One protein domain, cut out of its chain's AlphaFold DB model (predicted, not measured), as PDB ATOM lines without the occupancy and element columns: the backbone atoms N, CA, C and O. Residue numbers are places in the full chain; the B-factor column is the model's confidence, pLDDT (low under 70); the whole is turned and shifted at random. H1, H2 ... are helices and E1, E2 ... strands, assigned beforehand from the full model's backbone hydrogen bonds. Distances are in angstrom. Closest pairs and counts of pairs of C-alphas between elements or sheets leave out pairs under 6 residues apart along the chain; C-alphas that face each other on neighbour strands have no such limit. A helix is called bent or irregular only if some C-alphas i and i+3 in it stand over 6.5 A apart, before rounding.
ATOM      1  N   LEU A 596     108.892  18.713 107.834       84.50
ATOM      2  CA  LEU A 596     109.377  18.704 109.210       84.50
ATOM      3  C   LEU A 596     108.641  19.737 110.050       84.50
ATOM      4  O   LEU A 596     108.356  20.847 109.589       84.50
ATOM      5  N   GLU A 597     108.417  19.400 111.307       83.94
ATOM      6  CA  GLU A 597     107.839  20.304 112.290       83.94
ATOM      7  C   GLU A 597     108.956  21.005 113.066       83.94
ATOM      8  O   GLU A 597     109.877  20.368 113.577       83.94
ATOM      9  N   MET A 598     108.908  22.335 113.122       85.31
ATOM     10  CA  MET A 598     109.831  23.145 113.911       85.31
ATOM     11  C   MET A 598     109.065  24.031 114.880       85.31
ATOM     12  O   MET A 598     108.190  24.798 114.479       85.31
ATOM     13  N   TYR A 599     109.457  23.984 116.147       81.75
ATOM     14  CA  TYR A 599     108.833  24.778 117.194       81.75
ATOM     15  C   TYR A 599     109.450  26.171 117.273       81.75
ATOM     16  O   TYR A 599     110.672  26.342 117.233       81.75
ATOM     17  N   THR A 600     108.593  27.174 117.437       79.00
ATOM     18  CA  THR A 600     108.994  28.565 117.671       79.00
ATOM     19  C   THR A 600     108.336  29.088 118.943       79.00
ATOM     20  O   THR A 600     107.231  28.682 119.298       79.00
ATOM     21  N   CYS A 601     109.023  29.985 119.647       72.88
ATOM     22  CA  CYS A 601     108.519  30.586 120.878       72.88
ATOM     23  C   CYS A 601     108.251  32.074 120.661       72.88
ATOM     24  O   CYS A 601     109.082  32.763 120.066       72.88
ATOM     25  N   LYS A 602     107.109  32.570 121.148       64.19
ATOM     26  CA  LYS A 602     106.748  33.996 121.053       64.19
ATOM     27  C   LYS A 602     106.673  34.679 122.418       64.19
ATOM     28  O   LYS A 602     106.593  35.906 122.454       64.19
ATOM     29  N   SER A 603     106.708  33.927 123.521       65.69
ATOM     30  CA  SER A 603     106.652  34.476 124.879       65.69
ATOM     31  C   SER A 603     107.820  34.007 125.753       65.69
ATOM     32  O   SER A 603     108.146  32.826 125.814       65.69
ATOM     33  N   GLU A 604     108.462  34.932 126.473       59.56
ATOM     34  CA  GLU A 604     109.622  34.606 127.325       59.56
ATOM     35  C   GLU A 604     109.280  33.592 128.433       59.56
ATOM     36  O   GLU A 604     110.115  32.773 128.816       59.56
ATOM     37  N   GLY A 605     108.025  33.586 128.893       61.28
ATOM     38  CA  GLY A 605     107.530  32.702 129.951       61.28
ATOM     39  C   GLY A 605     107.445  31.215 129.583       61.28
ATOM     40  O   GLY A 605     107.219  30.388 130.466       61.28
ATOM     41  N   THR A 606     107.615  30.845 128.310       71.12
ATOM     42  CA  THR A 606     107.480  29.453 127.839       71.12
ATOM     43  C   THR A 606     108.745  28.892 127.189       71.12
ATOM     44  O   THR A 606     108.795  27.692 126.911       71.12
ATOM     45  N   ILE A 607     109.808  29.701 127.059       75.38
ATOM     46  CA  ILE A 607     111.116  29.327 126.486       75.38
ATOM     47  C   ILE A 607     111.692  28.068 127.151       75.38
ATOM     48  O   ILE A 607     111.943  27.069 126.477       75.38
ATOM     49  N   SER A 608     111.858  28.087 128.479       73.50
ATOM     50  CA  SER A 608     112.439  26.967 129.243       73.50
ATOM     51  C   SER A 608     111.647  25.669 129.060       73.50
ATOM     52  O   SER A 608     112.223  24.582 128.976       73.50
ATOM     53  N   ARG A 609     110.316  25.779 128.989       72.50
ATOM     54  CA  ARG A 609     109.410  24.637 128.853       72.50
ATOM     55  C   ARG A 609     109.509  24.035 127.454       72.50
ATOM     56  O   ARG A 609     109.715  22.835 127.322       72.50
ATOM     57  N   LEU A 610     109.450  24.879 126.425       78.06
ATOM     58  CA  LEU A 610     109.484  24.455 125.028       78.06
ATOM     59  C   LEU A 610     110.830  23.831 124.637       78.06
ATOM     60  O   LEU A 610     110.855  22.821 123.941       78.06
ATOM     61  N   ILE A 611     111.946  24.382 125.131       82.19
ATOM     62  CA  ILE A 611     113.285  23.813 124.918       82.19
ATOM     63  C   ILE A 611     113.371  22.407 125.516       82.19
ATOM     64  O   ILE A 611     113.826  21.486 124.842       82.19
ATOM     65  N   THR A 612     112.892  22.222 126.747       77.38
ATOM     66  CA  THR A 612     112.894  20.914 127.421       77.38
ATOM     67  C   THR A 612     112.080  19.887 126.632       77.38
ATOM     68  O   THR A 612     112.551  18.777 126.390       77.38
ATOM     69  N   THR A 613     110.901  20.274 126.143       78.00
ATOM     70  CA  THR A 613     110.068  19.420 125.287       78.00
ATOM     71  C   THR A 613     110.762  19.066 123.970       78.00
ATOM     72  O   THR A 613     110.840  17.890 123.628       78.00
ATOM     73  N   CYS A 614     111.343  20.042 123.266       84.31
ATOM     74  CA  CYS A 614     112.071  19.802 122.013       84.31
ATOM     75  C   CYS A 614     113.239  18.819 122.201       84.31
ATOM     76  O   CYS A 614     113.470  17.940 121.369       84.31
ATOM     77  N   VAL A 615     113.972  18.942 123.311       84.75
ATOM     78  CA  VAL A 615     115.067  18.024 123.655       84.75
ATOM     79  C   VAL A 615     114.532  16.623 123.981       84.75
ATOM     80  O   VAL A 615     115.138  15.637 123.569       84.75
ATOM     81  N   GLY A 616     113.376  16.520 124.644       82.25
ATOM     82  CA  GLY A 616     112.697  15.249 124.901       82.25
ATOM     83  C   GLY A 616     112.310  14.536 123.608       82.25
ATOM     84  O   GLY A 616     112.727  13.399 123.397       82.25
ATOM     85  N   LEU A 617     111.629  15.245 122.703       82.94
ATOM     86  CA  LEU A 617     111.246  14.734 121.383       82.94
ATOM     87  C   LEU A 617     112.473  14.296 120.572       82.94
ATOM     88  O   LEU A 617     112.476  13.249 119.938       82.94
ATOM     89  N   THR A 618     113.574  15.045 120.650       87.12
ATOM     90  CA  THR A 618     114.832  14.675 119.977       87.12
ATOM     91  C   THR A 618     115.323  13.273 120.369       87.12
ATOM     92  O   THR A 618     115.923  12.586 119.544       87.12
ATOM     93  N   ASN A 619     115.078  12.840 121.607       85.38
ATOM     94  CA  ASN A 619     115.507  11.531 122.099       85.38
ATOM     95  C   ASN A 619     114.554  10.388 121.737       85.38
ATOM     96  O   ASN A 619     115.008   9.243 121.704       85.38
ATOM     97  N   THR A 620     113.273  10.686 121.515       80.69
ATOM     98  CA  THR A 620     112.204   9.689 121.348       80.69
ATOM     99  C   THR A 620     111.735   9.515 119.913       80.69
ATOM    100  O   THR A 620     111.205   8.457 119.605       80.69
ATOM    101  N   GLU A 621     111.902  10.522 119.051       82.12
ATOM    102  CA  GLU A 621     111.511  10.415 117.642       82.12
ATOM    103  C   GLU A 621     112.265   9.286 116.930       82.12
ATOM    104  O   GLU A 621     113.419   9.015 117.247       82.12
ATOM    105  N   ASP A 622     111.658   8.659 115.927       76.50
ATOM    106  CA  ASP A 622     112.338   7.642 115.112       76.50
ATOM    107  C   ASP A 622     112.959   8.251 113.842       76.50
ATOM    108  O   ASP A 622     114.014   7.803 113.379       76.50
ATOM    109  N   ASP A 623     112.362   9.320 113.297       84.88
ATOM    110  CA  ASP A 623     112.882   9.978 112.097       84.88
ATOM    111  C   ASP A 623     114.116  10.844 112.401       84.88
ATOM    112  O   ASP A 623     114.084  11.816 113.162       84.88
ATOM    113  N   ALA A 624     115.233  10.513 111.752       85.94
ATOM    114  CA  ALA A 624     116.520  11.165 111.974       85.94
ATOM    115  C   ALA A 624     116.510  12.667 111.638       85.94
ATOM    116  O   ALA A 624     117.280  13.434 112.228       85.94
ATOM    117  N   MET A 625     115.674  13.101 110.691       86.44
ATOM    118  CA  MET A 625     115.602  14.503 110.293       86.44
ATOM    119  C   MET A 625     114.647  15.297 111.190       86.44
ATOM    120  O   MET A 625     114.964  16.439 111.527       86.44
ATOM    121  N   GLN A 626     113.564  14.688 111.673       88.06
ATOM    122  CA  GLN A 626     112.697  15.269 112.696       88.06
ATOM    123  C   GLN A 626     113.442  15.425 114.029       88.06
ATOM    124  O   GLN A 626     113.346  16.481 114.653       88.06
ATOM    125  N   LYS A 627     114.326  14.483 114.407       90.44
ATOM    126  CA  LYS A 627     115.294  14.690 115.510       90.44
ATOM    127  C   LYS A 627     116.136  15.945 115.306       90.44
ATOM    128  O   LYS A 627     116.323  16.732 116.231       90.44
ATOM    129  N   CYS A 628     116.652  16.146 114.093       90.38
ATOM    130  CA  CYS A 628     117.444  17.328 113.761       90.38
ATOM    131  C   CYS A 628     116.606  18.616 113.823       90.38
ATOM    132  O   CYS A 628     117.109  19.635 114.296       90.38
ATOM    133  N   ALA A 629     115.346  18.580 113.384       88.81
ATOM    134  CA  ALA A 629     114.422  19.709 113.460       88.81
ATOM    135  C   ALA A 629     114.070  20.067 114.914       88.81
ATOM    136  O   ALA A 629     114.164  21.237 115.289       88.81
ATOM    137  N   ASN A 630     113.773  19.074 115.756       90.31
ATOM    138  CA  ASN A 630     113.504  19.248 117.187       90.31
ATOM    139  C   ASN A 630     114.736  19.799 117.926       90.31
ATOM    140  O   ASN A 630     114.643  20.781 118.667       90.31
ATOM    141  N   TYR A 631     115.920  19.253 117.644       92.62
ATOM    142  CA  TYR A 631     117.188  19.742 118.183       92.62
ATOM    143  C   TYR A 631     117.473  21.200 117.789       92.62
ATOM    144  O   TYR A 631     117.841  22.022 118.631       92.62
ATOM    145  N   LEU A 632     117.301  21.543 116.508       91.06
ATOM    146  CA  LEU A 632     117.525  22.907 116.034       91.06
ATOM    147  C   LEU A 632     116.481  23.873 116.589       91.06
ATOM    148  O   LEU A 632     116.862  24.988 116.931       91.06
ATOM    149  N   SER A 633     115.228  23.430 116.753       89.62
ATOM    150  CA  SER A 633     114.157  24.201 117.394       89.62
ATOM    151  C   SER A 633     114.584  24.656 118.788       89.62
ATOM    152  O   SER A 633     114.548  25.854 119.064       89.62
ATOM    153  N   ALA A 634     115.105  23.743 119.618       88.94
ATOM    154  CA  ALA A 634     115.607  24.059 120.958       88.94
ATOM    155  C   ALA A 634     116.688  25.159 120.952       88.94
ATOM    156  O   ALA A 634     116.655  26.069 121.779       88.94
ATOM    157  N   ILE A 635     117.615  25.126 119.988       90.25
ATOM    158  CA  ILE A 635     118.653  26.159 119.847       90.25
ATOM    159  C   ILE A 635     118.053  27.487 119.369       90.25
ATOM    160  O   ILE A 635     118.387  28.536 119.914       90.25
ATOM    161  N   THR A 636     117.175  27.473 118.362       88.38
ATOM    162  CA  THR A 636     116.575  28.699 117.801       88.38
ATOM    163  C   THR A 636     115.584  29.376 118.732       88.38
ATOM    164  O   THR A 636     115.470  30.595 118.680       88.38
ATOM    165  N   ILE A 637     114.900  28.632 119.603       86.75
ATOM    166  CA  ILE A 637     114.022  29.212 120.627       86.75
ATOM    167  C   ILE A 637     114.829  30.112 121.567       86.75
ATOM    168  O   ILE A 637     114.367  31.189 121.933       86.75
ATOM    169  N   TYR A 638     116.048  29.697 121.921       85.19
ATOM    170  CA  TYR A 638     116.941  30.495 122.758       85.19
ATOM    171  C   TYR A 638     117.744  31.539 121.961       85.19
ATOM    172  O   TYR A 638     118.080  32.602 122.476       85.19
ATOM    173  N   LEU A 639     118.044  31.260 120.688       86.00
ATOM    174  CA  LEU A 639     118.774  32.143 119.771       86.00
ATOM    175  C   LEU A 639     117.957  32.415 118.488       86.00
ATOM    176  O   LEU A 639     118.280  31.869 117.424       86.00
ATOM    177  N   PRO A 640     116.941  33.301 118.537       82.88
ATOM    178  CA  PRO A 640     116.023  33.528 117.413       82.88
ATOM    179  C   PRO A 640     116.699  34.042 116.136       82.88
ATOM    180  O   PRO A 640     116.233  33.800 115.026       82.88
ATOM    181  N   SER A 641     117.857  34.701 116.258       79.19
ATOM    182  CA  SER A 641     118.646  35.178 115.111       79.19
ATOM    183  C   SER A 641     119.087  34.059 114.155       79.19
ATOM    184  O   SER A 641     119.397  34.330 112.992       79.19
ATOM    185  N   LEU A 642     119.091  32.801 114.611       82.44
ATOM    186  CA  LEU A 642     119.493  31.634 113.825       82.44
ATOM    187  C   LEU A 642     118.369  31.055 112.952       82.44
ATOM    188  O   LEU A 642     118.651  30.252 112.061       82.44
ATOM    189  N   GLU A 643     117.115  31.471 113.152       82.06
ATOM    190  CA  GLU A 643     115.922  30.864 112.545       82.06
ATOM    191  C   GLU A 643     116.002  30.782 111.011       82.06
ATOM    192  O   GLU A 643     115.824  29.718 110.412       82.06
ATOM    193  N   LYS A 644     116.358  31.896 110.356       77.81
ATOM    194  CA  LYS A 644     116.492  31.963 108.890       77.81
ATOM    195  C   LYS A 644     117.566  31.010 108.359       77.81
ATOM    196  O   LYS A 644     117.409  30.439 107.279       77.81
ATOM    197  N   VAL A 645     118.666  30.853 109.096       76.81
ATOM    198  CA  VAL A 645     119.788  29.993 108.700       76.81
ATOM    199  C   VAL A 645     119.424  28.527 108.893       76.81
ATOM    200  O   VAL A 645     119.704  27.719 108.013       76.81
ATOM    201  N   VAL A 646     118.744  28.187 109.986       81.62
ATOM    202  CA  VAL A 646     118.267  26.826 110.255       81.62
ATOM    203  C   VAL A 646     117.283  26.356 109.185       81.62
ATOM    204  O   VAL A 646     117.508  25.307 108.580       81.62
ATOM    205  N   LYS A 647     116.263  27.163 108.857       81.00
ATOM    206  CA  LYS A 647     115.306  26.836 107.783       81.00
ATOM    207  C   LYS A 647     116.001  26.648 106.437       81.00
ATOM    208  O   LYS A 647     115.668  25.738 105.684       81.00
ATOM    209  N   ARG A 648     117.025  27.460 106.149       75.44
ATOM    210  CA  ARG A 648     117.857  27.303 104.948       75.44
ATOM    211  C   ARG A 648     118.641  25.987 104.962       75.44
ATOM    212  O   ARG A 648     118.683  25.316 103.939       75.44
ATOM    213  N   VAL A 649     119.254  25.613 106.087       72.25
ATOM    214  CA  VAL A 649     120.036  24.368 106.216       72.25
ATOM    215  C   VAL A 649     119.151  23.133 106.025       72.25
ATOM    216  O   VAL A 649     119.557  22.218 105.310       72.25
ATOM    217  N   LEU A 650     117.943  23.123 106.597       78.12
ATOM    218  CA  LEU A 650     116.971  22.037 106.410       78.12
ATOM    219  C   LEU A 650     116.417  22.009 104.974       78.12
ATOM    220  O   LEU A 650     116.361  20.948 104.354       78.12
ATOM    221  N   GLY A 651     116.138  23.176 104.386       70.31
ATOM    222  CA  GLY A 651     115.722  23.284 102.984       70.31
ATOM    223  C   GLY A 651     116.787  22.795 101.994       70.31
ATOM    224  O   GLY A 651     116.469  22.098 101.036       70.31
ATOM    225  N   MET A 652     118.073  23.066 102.251       67.69
ATOM    226  CA  MET A 652     119.190  22.532 101.452       67.69
ATOM    227  C   MET A 652     119.298  21.001 101.512       67.69
ATOM    228  O   MET A 652     119.932  20.405 100.641       67.69
ATOM    229  N   LYS A 653     118.711  20.363 102.531       67.25
ATOM    230  CA  LYS A 653     118.627  18.903 102.665       67.25
ATOM    231  C   LYS A 653     117.387  18.311 101.981       67.25
ATOM    232  O   LYS A 653     117.270  17.093 101.965       67.25
ATOM    233  N   GLY A 654     116.516  19.141 101.394       69.50
ATOM    234  CA  GLY A 654     115.329  18.713 100.646       69.50
ATOM    235  C   GLY A 654     114.020  18.695 101.444       69.50
ATOM    236  O   GLY A 654     113.012  18.242 100.913       69.50
ATOM    237  N   TYR A 655     114.012  19.198 102.682       75.69
ATOM    238  CA  TYR A 655     112.849  19.132 103.571       75.69
ATOM    239  C   TYR A 655     112.085  20.454 103.642       75.69
ATOM    240  O   TYR A 655     112.678  21.538 103.657       75.69
ATOM    241  N   GLY A 656     110.760  20.351 103.724       73.62
ATOM    242  CA  GLY A 656     109.896  21.475 104.071       73.62
ATOM    243  C   GLY A 656     109.898  21.697 105.576       73.62
ATOM    244  O   GLY A 656     110.108  20.755 106.330       73.62
ATOM    245  N   VAL A 657     109.649  22.927 106.019       80.12
ATOM    246  CA  VAL A 657     109.504  23.240 107.445       80.12
ATOM    247  C   VAL A 657     108.137  23.870 107.680       80.12
ATOM    248  O   VAL A 657     107.798  24.864 107.035       80.12
ATOM    249  N   THR A 658     107.383  23.298 108.612       82.19
ATOM    250  CA  THR A 658     106.174  23.889 109.188       82.19
ATOM    251  C   THR A 658     106.496  24.426 110.568       82.19
ATOM    252  O   THR A 658     107.094  23.739 111.391       82.19
ATOM    253  N   GLU A 659     106.102  25.668 110.817       80.12
ATOM    254  CA  GLU A 659     106.238  26.272 112.135       80.12
ATOM    255  C   GLU A 659     105.074  25.841 113.020       80.12
ATOM    256  O   GLU A 659     103.912  26.067 112.676       80.12
ATOM    257  N   LEU A 660     105.396  25.256 114.167       77.31
ATOM    258  CA  LEU A 660     104.451  25.016 115.243       77.31
ATOM    259  C   LEU A 660     104.641  26.075 116.325       77.31
ATOM    260  O   LEU A 660     105.766  26.413 116.713       77.31
ATOM    261  N   ASP A 661     103.522  26.620 116.794       67.69
ATOM    262  CA  ASP A 661     103.492  27.488 117.960       67.69
ATOM    263  C   ASP A 661     103.230  26.676 119.240       67.69
ATOM    264  O   ASP A 661     103.029  25.460 119.225       67.69
ATOM    265  N   GLU A 662     103.228  27.371 120.372       62.50
ATOM    266  CA  GLU A 662     103.059  26.797 121.711       62.50
ATOM    267  C   GLU A 662     101.724  26.038 121.903       62.50
ATOM    268  O   GLU A 662     101.565  25.356 122.914       62.50
ATOM    269  N   LYS A 663     100.766  26.143 120.964       58.94
ATOM    270  CA  LYS A 663      99.442  25.493 121.017       58.94
ATOM    271  C   LYS A 663      99.389  24.142 120.298       58.94
ATOM    272  O   LYS A 663      98.389  23.446 120.433       58.94
ATOM    273  N   GLY A 664     100.427  23.788 119.536       53.09
ATOM    274  CA  GLY A 664     100.533  22.504 118.830       53.09
ATOM    275  C   GLY A 664     101.034  21.340 119.693       53.09
ATOM    276  O   GLY A 664     101.120  20.223 119.198       53.09
ATOM    277  N   LEU A 665     101.384  21.585 120.959       57.38
ATOM    278  CA  LEU A 665     101.796  20.546 121.902       57.38
ATOM    279  C   LEU A 665     100.567  19.991 122.625       57.38
ATOM    280  O   LEU A 665      99.887  20.736 123.334       57.38
ATOM    281  N   ASP A 666     100.281  18.701 122.446       51.94
ATOM    282  CA  ASP A 666      99.170  18.047 123.136       51.94
ATOM    283  C   ASP A 666      99.402  18.073 124.657       51.94
ATOM    284  O   ASP A 666     100.520  17.897 125.153       51.94
ATOM    285  N   ALA A 667      98.336  18.316 125.420       46.41
ATOM    286  CA  ALA A 667      98.405  18.557 126.864       46.41
ATOM    287  C   ALA A 667      98.890  17.332 127.667       46.41
ATOM    288  O   ALA A 667      99.205  17.462 128.851       46.41
ATOM    289  N   ASN A 668      98.960  16.157 127.032       44.88
ATOM    290  CA  ASN A 668      99.317  14.882 127.652       44.88
ATOM    291  C   ASN A 668     100.822  14.549 127.610       44.88
ATOM    292  O   ASN A 668     101.269  13.749 128.431       44.88
ATOM    293  N   ASP A 669     101.616  15.190 126.744       49.47
ATOM    294  CA  ASP A 669     103.054  14.884 126.581       49.47
ATOM    295  C   ASP A 669     103.980  15.795 127.412       49.47
ATOM    296  O   ASP A 669     105.209  15.734 127.326       49.47
ATOM    297  N   ILE A 670     103.407  16.655 128.261       46.62
ATOM    298  CA  ILE A 670     104.131  17.717 128.969       46.62
ATOM    299  C   ILE A 670     104.123  17.449 130.479       46.62
ATOM    300  O   ILE A 670     103.158  17.759 131.179       46.62
ATOM    301  N   LYS A 671     105.237  16.953 131.034       49.44
ATOM    302  CA  LYS A 671     105.478  17.063 132.484       49.44
ATOM    303  C   LYS A 671     105.800  18.523 132.820       49.44
ATOM    304  O   LYS A 671     106.832  19.054 132.422       49.44
ATOM    305  N   LEU A 672     104.872  19.175 133.513       44.62
ATOM    306  CA  LEU A 672     104.899  20.599 133.839       44.62
ATOM    307  C   LEU A 672     105.909  20.892 134.973       44.62
ATOM    308  O   LEU A 672     105.702  20.456 136.103       44.62
ATOM    309  N   GLU A 673     106.969  21.664 134.706       50.38
ATOM    310  CA  GLU A 673     107.744  22.344 135.762       50.38
ATOM    311  C   GLU A 673     107.149  23.735 136.040       50.38
ATOM    312  O   GLU A 673     106.721  24.440 135.124       50.38
ATOM    313  N   ALA A 674     107.103  24.129 137.317       46.66
ATOM    314  CA  ALA A 674     106.336  25.279 137.804       46.66
ATOM    315  C   ALA A 674     107.052  26.648 137.715       46.66
ATOM    316  O   ALA A 674     106.438  27.661 138.044       46.66
ATOM    317  N   ALA A 675     108.318  26.718 137.281       55.56
ATOM    318  CA  ALA A 675     109.065  27.980 137.207       55.56
ATOM    319  C   ALA A 675     110.048  28.021 136.026       55.56
ATOM    320  O   ALA A 675     110.766  27.056 135.770       55.56
ATOM    321  N   VAL A 676     110.104  29.160 135.325       60.03
ATOM    322  CA  VAL A 676     111.090  29.427 134.265       60.03
ATOM    323  C   VAL A 676     112.460  29.594 134.912       60.03
ATOM    324  O   VAL A 676     112.696  30.570 135.619       60.03
ATOM    325  N   ASN A 677     113.367  28.652 134.664       73.25
ATOM    326  CA  ASN A 677     114.747  28.752 135.122       73.25
ATOM    327  C   ASN A 677     115.657  29.065 133.921       73.25
ATOM    328  O   ASN A 677     116.025  28.186 133.135       73.25
ATOM    329  N   MET A 678     115.982  30.348 133.748       76.19
ATOM    330  CA  MET A 678     116.810  30.823 132.633       76.19
ATOM    331  C   MET A 678     118.257  30.324 132.716       76.19
ATOM    332  O   MET A 678     118.864  30.079 131.674       76.19
ATOM    333  N   ASP A 679     118.765  30.076 133.924       81.44
ATOM    334  CA  ASP A 679     120.108  29.542 134.168       81.44
ATOM    335  C   ASP A 679     120.200  28.067 133.744       81.44
ATOM    336  O   ASP A 679     121.099  27.668 132.998       81.44
ATOM    337  N   LYS A 680     119.180  27.270 134.094       79.44
ATOM    338  CA  LYS A 680     118.977  25.899 133.590       79.44
ATOM    339  C   LYS A 680     118.914  25.889 132.061       79.44
ATOM    340  O   LYS A 680     119.565  25.073 131.408       79.44
ATOM    341  N   THR A 681     118.161  26.820 131.482       81.75
ATOM    342  CA  THR A 681     117.974  26.923 130.026       81.75
ATOM    343  C   THR A 681     119.272  27.307 129.303       81.75
ATOM    344  O   THR A 681     119.575  26.767 128.234       81.75
ATOM    345  N   ALA A 682     120.083  28.180 129.904       85.12
ATOM    346  CA  ALA A 682     121.410  28.527 129.410       85.12
ATOM    347  C   ALA A 682     122.336  27.299 129.388       85.12
ATOM    348  O   ALA A 682     122.949  27.012 128.356       85.12
ATOM    349  N   ALA A 683     122.384  26.525 130.479       86.19
ATOM    350  CA  ALA A 683     123.184  25.301 130.556       86.19
ATOM    351  C   ALA A 683     122.746  24.247 129.526       86.19
ATOM    352  O   ALA A 683     123.599  23.655 128.857       86.19
ATOM    353  N   ILE A 684     121.432  24.059 129.340       86.19
ATOM    354  CA  ILE A 684     120.862  23.178 128.308       86.19
ATOM    355  C   ILE A 684     121.336  23.603 126.916       86.19
ATOM    356  O   ILE A 684     121.895  22.799 126.169       86.19
ATOM    357  N   THR A 685     121.184  24.885 126.589       88.44
ATOM    358  CA  THR A 685     121.585  25.434 125.288       88.44
ATOM    359  C   THR A 685     123.087  25.250 125.044       88.44
ATOM    360  O   THR A 685     123.497  24.836 123.957       88.44
ATOM    361  N   GLY A 686     123.917  25.465 126.069       88.75
ATOM    362  CA  GLY A 686     125.359  25.218 126.011       88.75
ATOM    363  C   GLY A 686     125.712  23.761 125.696       88.75
ATOM    364  O   GLY A 686     126.568  23.508 124.843       88.75
ATOM    365  N   GLN A 687     125.034  22.797 126.329       88.81
ATOM    366  CA  GLN A 687     125.240  21.373 126.047       88.81
ATOM    367  C   GLN A 687     124.883  21.023 124.602       88.81
ATOM    368  O   GLN A 687     125.672  20.358 123.927       88.81
ATOM    369  N   LEU A 688     123.734  21.502 124.115       90.19
ATOM    370  CA  LEU A 688     123.298  21.261 122.742       90.19
ATOM    371  C   LEU A 688     124.338  21.787 121.754       90.19
ATOM    372  O   LEU A 688     124.784  21.032 120.892       90.19
ATOM    373  N   ILE A 689     124.800  23.030 121.915       91.06
ATOM    374  CA  ILE A 689     125.788  23.646 121.020       91.06
ATOM    375  C   ILE A 689     127.086  22.821 120.949       91.06
ATOM    376  O   ILE A 689     127.634  22.637 119.859       91.06
ATOM    377  N   LEU A 690     127.575  22.281 122.072       88.50
ATOM    378  CA  LEU A 690     128.822  21.500 122.110       88.50
ATOM    379  C   LEU A 690     128.790  20.237 121.235       88.50
ATOM    380  O   LEU A 690     129.840  19.836 120.720       88.50
ATOM    381  N   ILE A 691     127.615  19.637 121.029       87.88
ATOM    382  CA  ILE A 691     127.443  18.426 120.208       87.88
ATOM    383  C   ILE A 691     127.831  18.690 118.746       87.88
ATOM    384  O   ILE A 691     128.414  17.822 118.096       87.88
ATOM    385  N   LEU A 692     127.619  19.909 118.238       86.31
ATOM    386  CA  LEU A 692     127.953  20.264 116.851       86.31
ATOM    387  C   LEU A 692     129.450  20.406 116.597       86.31
ATOM    388  O   LEU A 692     129.871  20.329 115.443       86.31
ATOM    389  N   PHE A 693     130.258  20.627 117.637       80.94
ATOM    390  CA  PHE A 693     131.694  20.904 117.512       80.94
ATOM    391  C   PHE A 693     132.582  19.687 117.779       80.94
ATOM    392  O   PHE A 693     133.806  19.779 117.649       80.94
ATOM    393  N   LYS A 694     131.994  18.530 118.100       77.69
ATOM    394  CA  LYS A 694     132.730  17.298 118.376       77.69
ATOM    395  C   LYS A 694     132.162  16.132 117.578       77.69
ATOM    396  O   LYS A 694     130.957  15.965 117.489       77.69
ATOM    397  N   ASN A 695     133.054  15.302 117.041       74.88
ATOM    398  CA  ASN A 695     132.666  14.014 116.479       74.88
ATOM    399  C   ASN A 695     132.341  13.046 117.629       74.88
ATOM    400  O   ASN A 695     133.220  12.773 118.456       74.88
ATOM    401  N   ILE A 696     131.088  12.601 117.683       79.25
ATOM    402  CA  ILE A 696     130.539  11.767 118.749       79.25
ATOM    403  C   ILE A 696     130.689  10.284 118.388       79.25
ATOM    404  O   ILE A 696     130.282   9.835 117.327       79.25
ATOM    405  N   ASN A 697     131.288   9.526 119.298       77.12
ATOM    406  CA  ASN A 697     131.393   8.064 119.315       77.12
ATOM    407  C   ASN A 697     131.328   7.567 120.767       77.12
ATOM    408  O   ASN A 697     131.533   8.367 121.679       77.12
ATOM    409  N   GLU A 698     131.131   6.264 120.971       72.00
ATOM    410  CA  GLU A 698     130.967   5.614 122.285       72.00
ATOM    411  C   GLU A 698     131.933   6.134 123.367       72.00
ATOM    412  O   GLU A 698     131.505   6.715 124.359       72.00
ATOM    413  N   LYS A 699     133.251   6.074 123.132       74.56
ATOM    414  CA  LYS A 699     134.259   6.530 124.111       74.56
ATOM    415  C   LYS A 699     134.226   8.036 124.356       74.56
ATOM    416  O   LYS A 699     134.452   8.504 125.473       74.56
ATOM    417  N   SER A 700     134.021   8.812 123.294       78.50
ATOM    418  CA  SER A 700     133.971  10.269 123.399       78.50
ATOM    419  C   SER A 700     132.694  10.750 124.079       78.50
ATOM    420  O   SER A 700     132.757  11.745 124.785       78.50
ATOM    421  N   TYR A 701     131.573  10.049 123.925       80.75
ATOM    422  CA  TYR A 701     130.294  10.461 124.479       80.75
ATOM    423  C   TYR A 701     130.345  10.494 126.006       80.75
ATOM    424  O   TYR A 701     130.234  11.563 126.610       80.75
ATOM    425  N   ASP A 702     130.682   9.359 126.614       73.31
ATOM    426  CA  ASP A 702     130.678   9.214 128.070       73.31
ATOM    427  C   ASP A 702     131.756  10.051 128.754       73.31
ATOM    428  O   ASP A 702     131.536  10.596 129.832       73.31
ATOM    429  N   THR A 703     132.923  10.199 128.125       78.25
ATOM    430  CA  THR A 703     134.058  10.890 128.757       78.25
ATOM    431  C   THR A 703     134.030  12.399 128.515       78.25
ATOM    432  O   THR A 703     134.404  13.186 129.386       78.25
ATOM    433  N   TYR A 704     133.646  12.830 127.311       81.56
ATOM    434  CA  TYR A 704     133.706  14.237 126.919       81.56
ATOM    435  C   TYR A 704     132.400  14.961 127.227       81.56
ATOM    436  O   TYR A 704     132.448  15.987 127.899       81.56
ATOM    437  N   ILE A 705     131.251  14.452 126.769       81.31
ATOM    438  CA  ILE A 705     129.974  15.164 126.919       81.31
ATOM    439  C   ILE A 705     129.588  15.253 128.395       81.31
ATOM    440  O   ILE A 705     129.385  16.363 128.880       81.31
ATOM    441  N   ARG A 706     129.636  14.139 129.137       79.81
ATOM    442  CA  ARG A 706     129.325  14.103 130.581       79.81
ATOM    443  C   ARG A 706     130.166  15.092 131.392       79.81
ATOM    444  O   ARG A 706     129.637  15.906 132.141       79.81
ATOM    445  N   LYS A 707     131.486  15.111 131.174       83.75
ATOM    446  CA  LYS A 707     132.396  16.034 131.876       83.75
ATOM    447  C   LYS A 707     132.070  17.506 131.601       83.75
ATOM    448  O   LYS A 707     132.165  18.345 132.498       83.75
ATOM    449  N   ARG A 708     131.740  17.845 130.350       86.50
ATOM    450  CA  ARG A 708     131.414  19.224 129.953       86.50
ATOM    451  C   ARG A 708     130.032  19.639 130.443       86.50
ATOM    452  O   ARG A 708     129.884  20.772 130.880       86.50
ATOM    453  N   ALA A 709     129.084  18.714 130.450       83.25
ATOM    454  CA  ALA A 709     127.760  18.907 131.009       83.25
ATOM    455  C   ALA A 709     127.794  19.226 132.515       83.25
ATOM    456  O   ALA A 709     127.243  20.245 132.926       83.25
ATOM    457  N   ALA A 710     128.542  18.451 133.309       83.62
ATOM    458  CA  ALA A 710     128.744  18.731 134.734       83.62
ATOM    459  C   ALA A 710     129.399  20.105 134.979       83.62
ATOM    460  O   ALA A 710     129.033  20.830 135.902       83.62
ATOM    461  N   THR A 711     130.344  20.510 134.120       85.38
ATOM    462  CA  THR A 711     130.969  21.840 134.233       85.38
ATOM    463  C   THR A 711     129.989  22.964 133.890       85.38
ATOM    464  O   THR A 711     129.994  23.992 134.554       85.38
ATOM    465  N   LEU A 712     129.153  22.784 132.862       87.31
ATOM    466  CA  LEU A 712     128.141  23.767 132.466       87.31
ATOM    467  C   LEU A 712     127.107  23.996 133.571       87.31
ATOM    468  O   LEU A 712     126.752  25.141 133.814       87.31
ATOM    469  N   LYS A 713     126.687  22.936 134.273       84.75
ATOM    470  CA  LYS A 713     125.854  23.051 135.481       84.75
ATOM    471  C   LYS A 713     126.518  23.881 136.571       84.75
ATOM    472  O   LYS A 713     125.881  24.752 137.146       84.75
ATOM    473  N   ALA A 714     127.793  23.601 136.835       85.00
ATOM    474  CA  ALA A 714     128.548  24.294 137.868       85.00
ATOM    475  C   ALA A 714     128.734  25.786 137.553       85.00
ATOM    476  O   ALA A 714     128.664  26.594 138.467       85.00
ATOM    477  N   ILE A 715     128.931  26.149 136.277       85.19
ATOM    478  CA  ILE A 715     129.047  27.551 135.834       85.19
ATOM    479  C   ILE A 715     127.781  28.338 136.164       85.19
ATOM    480  O   ILE A 715     127.865  29.452 136.652       85.19
ATOM    481  N   VAL A 716     126.609  27.752 135.932       84.88
ATOM    482  CA  VAL A 716     125.332  28.425 136.207       84.88
ATOM    483  C   VAL A 716     124.843  28.226 137.650       84.88
ATOM    484  O   VAL A 716     123.682  28.501 137.932       84.88
ATOM    485  N   GLU A 717     125.688  27.678 138.533       82.00
ATOM    486  CA  GLU A 717     125.372  27.335 139.931       82.00
ATOM    487  C   GLU A 717     124.085  26.496 140.096       82.00
ATOM    488  O   GLU A 717     123.379  26.555 141.104       82.00
ATOM    489  N   TYR A 718     123.763  25.670 139.094       78.12
ATOM    490  CA  TYR A 718     122.549  24.861 139.102       78.12
ATOM    491  C   TYR A 718     122.796  23.503 139.764       78.12
ATOM    492  O   TYR A 718     123.496  22.644 139.227       78.12
ATOM    493  N   HIS A 719     122.169  23.295 140.923       67.69
ATOM    494  CA  HIS A 719     122.301  22.077 141.733       67.69
ATOM    495  C   HIS A 719     121.224  21.003 141.463       67.69
ATOM    496  O   HIS A 719     121.185  19.997 142.166       67.69
ATOM    497  N   GLY A 720     120.342  21.206 140.475       66.94
ATOM    498  CA  GLY A 720     119.276  20.260 140.110       66.94
ATOM    499  C   GLY A 720     119.618  19.330 138.935       66.94
ATOM    500  O   GLY A 720     120.678  19.430 138.308       66.94
ATOM    501  N   GLU A 721     118.686  18.436 138.593       63.34
ATOM    502  CA  GLU A 721     118.785  17.582 137.402       63.34
ATOM    503  C   GLU A 721     118.508  18.376 136.109       63.34
ATOM    504  O   GLU A 721     117.550  19.148 136.007       63.34
ATOM    505  N   LEU A 722     119.346  18.177 135.086       64.19
ATOM    506  CA  LEU A 722     119.132  18.713 133.739       64.19
ATOM    507  C   LEU A 722     118.431  17.637 132.897       64.19
ATOM    508  O   LEU A 722     119.095  16.827 132.266       64.19
ATOM    509  N   ILE A 723     117.101  17.578 132.903       58.03
ATOM    510  CA  ILE A 723     116.347  16.490 132.246       58.03
ATOM    511  C   ILE A 723     115.754  17.042 130.946       58.03
ATOM    512  O   ILE A 723     115.068  18.063 131.045       58.03
ATOM    513  N   PRO A 724     116.031  16.473 129.747       51.34
ATOM    514  CA  PRO A 724     115.578  15.124 129.321       51.34
ATOM    515  C   PRO A 724     116.602  14.301 128.504       51.34
ATOM    516  O   PRO A 724     117.111  14.846 127.538       51.34
ATOM    517  N   GLY A 725     116.885  13.000 128.736       53.03
ATOM    518  CA  GLY A 725     116.157  11.971 129.507       53.03
ATOM    519  C   GLY A 725     117.018  10.839 130.125       53.03
ATOM    520  O   GLY A 725     117.298   9.829 129.481       53.03
ATOM    521  N   CYS A 726     117.267  10.994 131.436       57.62
ATOM    522  CA  CYS A 726     117.644   9.979 132.440       57.62
ATOM    523  C   CYS A 726     119.132   9.609 132.621       57.62
ATOM    524  O   CYS A 726     119.439   8.492 133.033       57.62
ATOM    525  N   ASP A 727     120.040  10.567 132.438       58.56
ATOM    526  CA  ASP A 727     121.359  10.577 133.094       58.56
ATOM    527  C   ASP A 727     121.514  11.924 133.824       58.56
ATOM    528  O   ASP A 727     121.015  12.928 133.314       58.56
ATOM    529  N   GLU A 728     122.161  11.972 135.000       62.19
ATOM    530  CA  GLU A 728     122.124  13.163 135.874       62.19
ATOM    531  C   GLU A 728     122.593  14.424 135.135       62.19
ATOM    532  O   GLU A 728     122.025  15.496 135.340       62.19
ATOM    533  N   ASP A 729     123.569  14.306 134.227       67.38
ATOM    534  CA  ASP A 729     124.210  15.439 133.554       67.38
ATOM    535  C   ASP A 729     123.895  15.589 132.059       67.38
ATOM    536  O   ASP A 729     124.009  16.701 131.542       67.38
ATOM    537  N   VAL A 730     123.536  14.517 131.346       73.81
ATOM    538  CA  VAL A 730     123.521  14.497 129.871       73.81
ATOM    539  C   VAL A 730     122.098  14.440 129.328       73.81
ATOM    540  O   VAL A 730     121.346  13.521 129.626       73.81
ATOM    541  N   LEU A 731     121.766  15.411 128.475       79.25
ATOM    542  CA  LEU A 731     120.427  15.554 127.903       79.25
ATOM    543  C   LEU A 731     120.160  14.531 126.790       79.25
ATOM    544  O   LEU A 731     119.329  13.636 126.916       79.25
ATOM    545  N   LEU A 732     120.879  14.628 125.674       85.50
ATOM    546  CA  LEU A 732     120.617  13.721 124.560       85.50
ATOM    547  C   LEU A 732     121.049  12.290 124.908       85.50
ATOM    548  O   LEU A 732     121.938  12.078 125.730       85.50
ATOM    549  N   ASN A 733     120.438  11.282 124.298       86.19
ATOM    550  CA  ASN A 733     121.003   9.937 124.308       86.19
ATOM    551  C   ASN A 733     122.124   9.840 123.253       86.19
ATOM    552  O   ASN A 733     122.215  10.654 122.327       86.19
ATOM    553  N   ARG A 734     123.011   8.846 123.400       86.38
ATOM    554  CA  ARG A 734     124.178   8.679 122.514       86.38
ATOM    555  C   ARG A 734     123.778   8.612 121.042       86.38
ATOM    556  O   ARG A 734     124.430   9.230 120.207       86.38
ATOM    557  N   GLU A 735     122.724   7.862 120.742       86.31
ATOM    558  CA  GLU A 735     122.237   7.650 119.380       86.31
ATOM    559  C   GLU A 735     121.782   8.961 118.729       86.31
ATOM    560  O   GLU A 735     122.228   9.300 117.634       86.31
ATOM    561  N   SER A 736     120.973   9.752 119.432       88.81
ATOM    562  CA  SER A 736     120.471  11.029 118.918       88.81
ATOM    563  C   SER A 736     121.604  12.040 118.756       88.81
ATOM    564  O   SER A 736     121.694  12.707 117.725       88.81
ATOM    565  N   ALA A 737     122.539  12.101 119.711       88.31
ATOM    566  CA  ALA A 737     123.720  12.955 119.605       88.31
ATOM    567  C   ALA A 737     124.636  12.571 118.425       88.31
ATOM    568  O   ALA A 737     125.195  13.452 117.766       88.31
ATOM    569  N   GLU A 738     124.785  11.276 118.136       88.06
ATOM    570  CA  GLU A 738     125.547  10.771 116.990       88.06
ATOM    571  C   GLU A 738     124.872  11.138 115.660       88.06
ATOM    572  O   GLU A 738     125.538  11.657 114.760       88.06
ATOM    573  N   ILE A 739     123.549  10.969 115.554       87.31
ATOM    574  CA  ILE A 739     122.764  11.389 114.381       87.31
ATOM    575  C   ILE A 739     122.925  12.893 114.142       87.31
ATOM    576  O   ILE A 739     123.292  13.309 113.043       87.31
ATOM    577  N   ILE A 740     122.729  13.714 115.174       90.06
ATOM    578  CA  ILE A 740     122.839  15.177 115.086       90.06
ATOM    579  C   ILE A 740     124.249  15.599 114.665       90.06
ATOM    580  O   ILE A 740     124.411  16.405 113.744       90.06
ATOM    581  N   SER A 741     125.283  15.034 115.293       87.44
ATOM    582  CA  SER A 741     126.678  15.330 114.953       87.44
ATOM    583  C   SER A 741     127.000  14.949 113.501       87.44
ATOM    584  O   SER A 741     127.634  15.725 112.784       87.44
ATOM    585  N   ASN A 742     126.496  13.814 113.013       84.00
ATOM    586  CA  ASN A 742     126.730  13.359 111.642       84.00
ATOM    587  C   ASN A 742     125.949  14.171 110.593       84.00
ATOM    588  O   ASN A 742     126.497  14.522 109.544       84.00
ATOM    589  N   VAL A 743     124.680  14.482 110.859       81.88
ATOM    590  CA  VAL A 743     123.791  15.158 109.902       81.88
ATOM    591  C   VAL A 743     124.066  16.661 109.846       81.88
ATOM    592  O   VAL A 743     124.171  17.228 108.750       81.88
ATOM    593  N   LEU A 744     124.200  17.300 111.013       83.75
ATOM    594  CA  LEU A 744     124.324  18.752 111.161       83.75
ATOM    595  C   LEU A 744     125.764  19.210 111.416       83.75
ATOM    596  O   LEU A 744     126.140  20.300 110.980       83.75
ATOM    597  N   GLY A 745     126.600  18.390 112.057       75.56
ATOM    598  CA  GLY A 745     127.980  18.754 112.400       75.56
ATOM    599  C   GLY A 745     128.910  18.947 111.195       75.56
ATOM    600  O   GLY A 745     129.939  19.608 111.324       75.56
ATOM    601  N   ALA A 746     128.536  18.458 110.007       70.75
ATOM    602  CA  ALA A 746     129.243  18.733 108.750       70.75
ATOM    603  C   ALA A 746     128.895  20.104 108.128       70.75
ATOM    604  O   ALA A 746     129.563  20.551 107.194       70.75
ATOM    605  N   SER A 747     127.850  20.785 108.615       75.69
ATOM    606  CA  SER A 747     127.411  22.069 108.066       75.69
ATOM    607  C   SER A 747     128.304  23.214 108.547       75.69
ATOM    608  O   SER A 747     128.167  23.719 109.665       75.69
ATOM    609  N   CYS A 748     129.211  23.665 107.676       72.06
ATOM    610  CA  CYS A 748     130.075  24.818 107.935       72.06
ATOM    611  C   CYS A 748     129.283  26.102 108.203       72.06
ATOM    612  O   CYS A 748     129.629  26.859 109.108       72.06
ATOM    613  N   LEU A 749     128.201  26.325 107.447       73.88
ATOM    614  CA  LEU A 749     127.338  27.496 107.587       73.88
ATOM    615  C   LEU A 749     126.678  27.527 108.969       73.88
ATOM    616  O   LEU A 749     126.721  28.553 109.647       73.88
ATOM    617  N   LEU A 750     126.120  26.395 109.408       81.38
ATOM    618  CA  LEU A 750     125.476  26.274 110.715       81.38
ATOM    619  C   LEU A 750     126.484  26.508 111.848       81.38
ATOM    620  O   LEU A 750     126.256  27.352 112.711       81.38
ATOM    621  N   ARG A 751     127.635  25.825 111.807       83.31
ATOM    622  CA  ARG A 751     128.688  25.930 112.832       83.31
ATOM    623  C   ARG A 751     129.273  27.336 112.943       83.31
ATOM    624  O   ARG A 751     129.454  27.827 114.054       83.31
ATOM    625  N   SER A 752     129.539  27.990 111.812       77.88
ATOM    626  CA  SER A 752     130.052  29.364 111.780       77.88
ATOM    627  C   SER A 752     129.030  30.358 112.333       77.88
ATOM    628  O   SER A 752     129.389  31.237 113.114       77.88
ATOM    629  N   THR A 753     127.754  30.218 111.962       78.75
ATOM    630  CA  THR A 753     126.692  31.138 112.408       78.75
ATOM    631  C   THR A 753     126.421  30.982 113.904       78.75
ATOM    632  O   THR A 753     126.364  31.979 114.620       78.75
ATOM    633  N   ILE A 754     126.336  29.741 114.400       85.88
ATOM    634  CA  ILE A 754     126.196  29.463 115.836       85.88
ATOM    635  C   ILE A 754     127.389  30.032 116.607       85.88
ATOM    636  O   ILE A 754     127.190  30.693 117.619       85.88
ATOM    637  N   MET A 755     128.621  29.854 116.121       86.75
ATOM    638  CA  MET A 755     129.799  30.397 116.804       86.75
ATOM    639  C   MET A 755     129.806  31.934 116.830       86.75
ATOM    640  O   MET A 755     130.168  32.517 117.846       86.75
ATOM    641  N   HIS A 756     129.348  32.611 115.769       82.75
ATOM    642  CA  HIS A 756     129.154  34.065 115.808       82.75
ATOM    643  C   HIS A 756     128.118  34.489 116.856       82.75
ATOM    644  O   HIS A 756     128.360  35.456 117.579       82.75
ATOM    645  N   ALA A 757     127.003  33.761 116.975       82.00
ATOM    646  CA  ALA A 757     126.007  34.019 118.013       82.00
ATOM    647  C   ALA A 757     126.587  33.797 119.422       82.00
ATOM    648  O   ALA A 757     126.376  34.625 120.303       82.00
ATOM    649  N   VAL A 758     127.380  32.741 119.626       86.94
ATOM    650  CA  VAL A 758     128.064  32.468 120.901       86.94
ATOM    651  C   VAL A 758     129.057  33.585 121.254       86.94
ATOM    652  O   VAL A 758     129.046  34.055 122.384       86.94
ATOM    653  N   ILE A 759     129.868  34.066 120.304       81.56
ATOM    654  CA  ILE A 759     130.823  35.173 120.533       81.56
ATOM    655  C   ILE A 759     130.109  36.482 120.875       81.56
ATOM    656  O   ILE A 759     130.582  37.253 121.712       81.56
ATOM    657  N   ALA A 760     128.991  36.766 120.203       82.12
ATOM    658  CA  ALA A 760     128.194  37.946 120.508       82.12
ATOM    659  C   ALA A 760     127.672  37.880 121.951       82.12
ATOM    660  O   ALA A 760     127.775  38.862 122.681       82.12
ATOM    661  N   ASN A 761     127.207  36.700 122.376       83.56
ATOM    662  CA  ASN A 761     126.622  36.503 123.698       83.56
ATOM    663  C   ASN A 761     127.639  36.329 124.831       83.56
ATOM    664  O   ASN A 761     127.353  36.710 125.960       83.56
ATOM    665  N   SER A 762     128.856  35.854 124.553       84.62
ATOM    666  CA  SER A 762     129.899  35.669 125.574       84.62
ATOM    667  C   SER A 762     130.415  36.965 126.201       84.62
ATOM    668  O   SER A 762     131.197  36.922 127.143       84.62
ATOM    669  N   LYS A 763     130.076  38.116 125.611       76.94
ATOM    670  CA  LYS A 763     130.476  39.442 126.099       76.94
ATOM    671  C   LYS A 763     129.452  40.052 127.060       76.94
ATOM    672  O   LYS A 763     129.736  41.103 127.626       76.94
ATOM    673  N   HIS A 764     128.274  39.446 127.194       78.56
ATOM    674  CA  HIS A 764     127.227  39.915 128.095       78.56
ATOM    675  C   HIS A 764     127.415  39.332 129.498       78.56
ATOM    676  O   HIS A 764     127.874  38.201 129.648       78.56
ATOM    677  N   GLU A 765     127.063  40.110 130.520       73.44
ATOM    678  CA  GLU A 765     127.030  39.645 131.908       73.44
ATOM    679  C   GLU A 765     125.815  38.727 132.128       73.44
ATOM    680  O   GLU A 765     124.739  38.973 131.577       73.44
ATOM    681  N   GLY A 766     125.988  37.663 132.917       83.12
ATOM    682  CA  GLY A 766     124.943  36.688 133.242       83.12
ATOM    683  C   GLY A 766     125.304  35.245 132.879       83.12
ATOM    684  O   GLY A 766     126.255  34.980 132.140       83.12
ATOM    685  N   SER A 767     124.501  34.302 133.377       82.88
ATOM    686  CA  SER A 767     124.729  32.852 133.261       82.88
ATOM    687  C   SER A 767     124.935  32.377 131.818       82.88
ATOM    688  O   SER A 767     125.821  31.567 131.540       82.88
ATOM    689  N   PHE A 768     124.185  32.926 130.857       86.19
ATOM    690  CA  PHE A 768     124.359  32.584 129.443       86.19
ATOM    691  C   PHE A 768     125.662  33.115 128.833       86.19
ATOM    692  O   PHE A 768     126.258  32.443 127.986       86.19
ATOM    693  N   GLY A 769     126.131  34.287 129.268       84.62
ATOM    694  CA  GLY A 769     127.416  34.840 128.849       84.62
ATOM    695  C   GLY A 769     128.580  33.960 129.301       84.62
ATOM    696  O   GLY A 769     129.459  33.636 128.497       84.62
ATOM    697  N   GLU A 770     128.530  33.470 130.540       85.62
ATOM    698  CA  GLU A 770     129.521  32.537 131.088       85.62
ATOM    699  C   GLU A 770     129.491  31.171 130.389       85.62
ATOM    700  O   GLU A 770     130.541  30.638 130.011       85.62
ATOM    701  N   VAL A 771     128.294  30.639 130.117       89.19
ATOM    702  CA  VAL A 771     128.115  29.426 129.304       89.19
ATOM    703  C   VAL A 771     128.712  29.613 127.909       89.19
ATOM    704  O   VAL A 771     129.465  28.755 127.441       89.19
ATOM    705  N   CYS A 772     128.439  30.738 127.243       88.06
ATOM    706  CA  CYS A 772     129.016  31.049 125.938       88.06
ATOM    707  C   CYS A 772     130.546  31.164 126.009       88.06
ATOM    708  O   CYS A 772     131.242  30.607 125.156       88.06
ATOM    709  N   GLY A 773     131.081  31.809 127.050       85.06
ATOM    710  CA  GLY A 773     132.513  31.877 127.344       85.06
ATOM    711  C   GLY A 773     133.156  30.494 127.448       85.06
ATOM    712  O   GLY A 773     134.176  30.221 126.806       85.06
ATOM    713  N   TYR A 774     132.514  29.584 128.180       88.88
ATOM    714  CA  TYR A 774     132.953  28.200 128.292       88.88
ATOM    715  C   TYR A 774     132.913  27.468 126.951       88.88
ATOM    716  O   TYR A 774     133.916  26.876 126.546       88.88
ATOM    717  N   VAL A 775     131.794  27.543 126.223       89.19
ATOM    718  CA  VAL A 775     131.634  26.912 124.903       89.19
ATOM    719  C   VAL A 775     132.712  27.396 123.930       89.19
ATOM    720  O   VAL A 775     133.334  26.568 123.261       89.19
ATOM    721  N   MET A 776     133.010  28.700 123.897       84.56
ATOM    722  CA  MET A 776     134.118  29.239 123.101       84.56
ATOM    723  C   MET A 776     135.467  28.660 123.523       84.56
ATOM    724  O   MET A 776     136.264  28.287 122.662       84.56
ATOM    725  N   GLY A 777     135.737  28.568 124.827       82.38
ATOM    726  CA  GLY A 777     136.979  27.999 125.352       82.38
ATOM    727  C   GLY A 777     137.168  26.530 124.969       82.38
ATOM    728  O   GLY A 777     138.288  26.099 124.690       82.38
ATOM    729  N   ILE A 778     136.078  25.766 124.895       83.31
ATOM    730  CA  ILE A 778     136.093  24.378 124.421       83.31
ATOM    731  C   ILE A 778     136.276  24.297 122.905       83.31
ATOM    732  O   ILE A 778     137.035  23.456 122.423       83.31
ATOM    733  N   ALA A 779     135.591  25.161 122.160       82.31
ATOM    734  CA  ALA A 779     135.686  25.225 120.709       82.31
ATOM    735  C   ALA A 779     137.051  25.758 120.231       82.31
ATOM    736  O   ALA A 779     137.483  25.445 119.115       82.31
ATOM    737  N   ALA A 780     137.763  26.508 121.074       81.38
ATOM    738  CA  ALA A 780     139.095  27.014 120.793       81.38
ATOM    739  C   ALA A 780     140.081  25.876 120.487       81.38
ATOM    740  O   ALA A 780     140.189  24.877 121.197       81.38
TER     741      ALA A 780
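This is residues 596 to 780 of the 861 residues of the protein "ULP_PROTEASE domain-containing protein" of Cannabis sativa (UniProt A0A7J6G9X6). A rounded body of helices has H4 in its middle; H1, H2 and H3 lie side by side on one side of it, and H5 and H8 pack on it from the other. The short strand pair E1 and E2 covers H2 and H3 on the outside, H7 joins H3 to H8, and H6 crosses H2. The 185 printed residues hold eight named helices and two named strands, in the order E1 H1 H2 H3 E2 H4 H5 H6 H7 H8; the sheet is E1, E2, parallel. The class is mostly helix, and the whole is compact, with a radius of gyration of the C-alphas of 15.1 A and spans of 38 by 37 by 32 A.

E1, residues 596 to 599, and E2, residues 656 to 660, are parallel neighbours, with N 596 and O 656 at 2.8 A and N 598 and O 658 at 2.9 A, within hydrogen-bond range. Between them come H1, residues 604 to 620, H2, residues 624 to 638, and H3, residues 640 to 651, a strand-helix-strand unit, two parallel strands with helices between. H1 and H2 form a helical hairpin at a shallow tilt of 19 degrees, the C-alphas of Thr 618 and Lys 627 closest at 4.5 A. H2 and H3 form another, at 17 degrees, closest at Thr 636 and Glu 643, 5.7 A between C-alphas. The closest C-alphas of E1 and H2, those of Tyr 599 and Ser 633, are 5.4 A apart. H4, residues 678 to 691, is the hub, touching five helices. With residues 685 to 689 alone it touches H2, at a steep tilt of 42 degrees, closest at the C-alphas of Ile 635 and Thr 685, 6.2 A. H5, residues 698 to 715, makes a hairpin with H4 at 26 degrees, closest at the C-alphas of Ala 683 and Leu 712, 5.5 A. H6, residues 734 to 744, touches H2 about perpendicular, at 82 degrees, closest at the C-alphas of Cys 628 and Ile 740, 6.0 A. H7, residues 748 to 761, touches H3 at a shallow tilt of 5 degrees, opposite ways, closest at the C-alphas of Val 645 and Leu 750, 7.1 A. H8, residues 767 to 779, touches H4 at 14 degrees, the same way, closest at the C-alphas of Ala 682 and Phe 768, 5.0 A. H1, H2, H3, H4, H5, H7 and H8 form a bundle, a group of helices that touch. Every O i to N i+4 pair is within hydrogen-bond range in H6, H7 and H8; the others have 11 of 13 in H1, 10 of 11 in H2, 6 of 8 in H3, 9 of 10 in H4 and 11 of 14 in H5.

E1 begins at C-alpha 596, (109.377, 18.704, 109.210). H1 is 25.8 A long, H2 22.1 A, H4 20.5 A and H5 25.9 A. H1 and H3 are irregular: C-alphas 605 and 608 are 7.6 A apart, and C-alphas 641 and 644 are 7.3 A apart. H8 ends at C-alpha 779, (135.686, 25.225, 120.709).

The C-alphas farthest apart, those of Asn 668 and Ala 780, are 42.1 A apart. The printed part has no cut. The links E2 to H4, with 17 residues, and H5 to H6, with 18, are long. The mean pLDDT of the printed part is 77.9; 34 residues are under 70, namely 602 to 605, 652 to 654, 661 to 676 and 719 to 729.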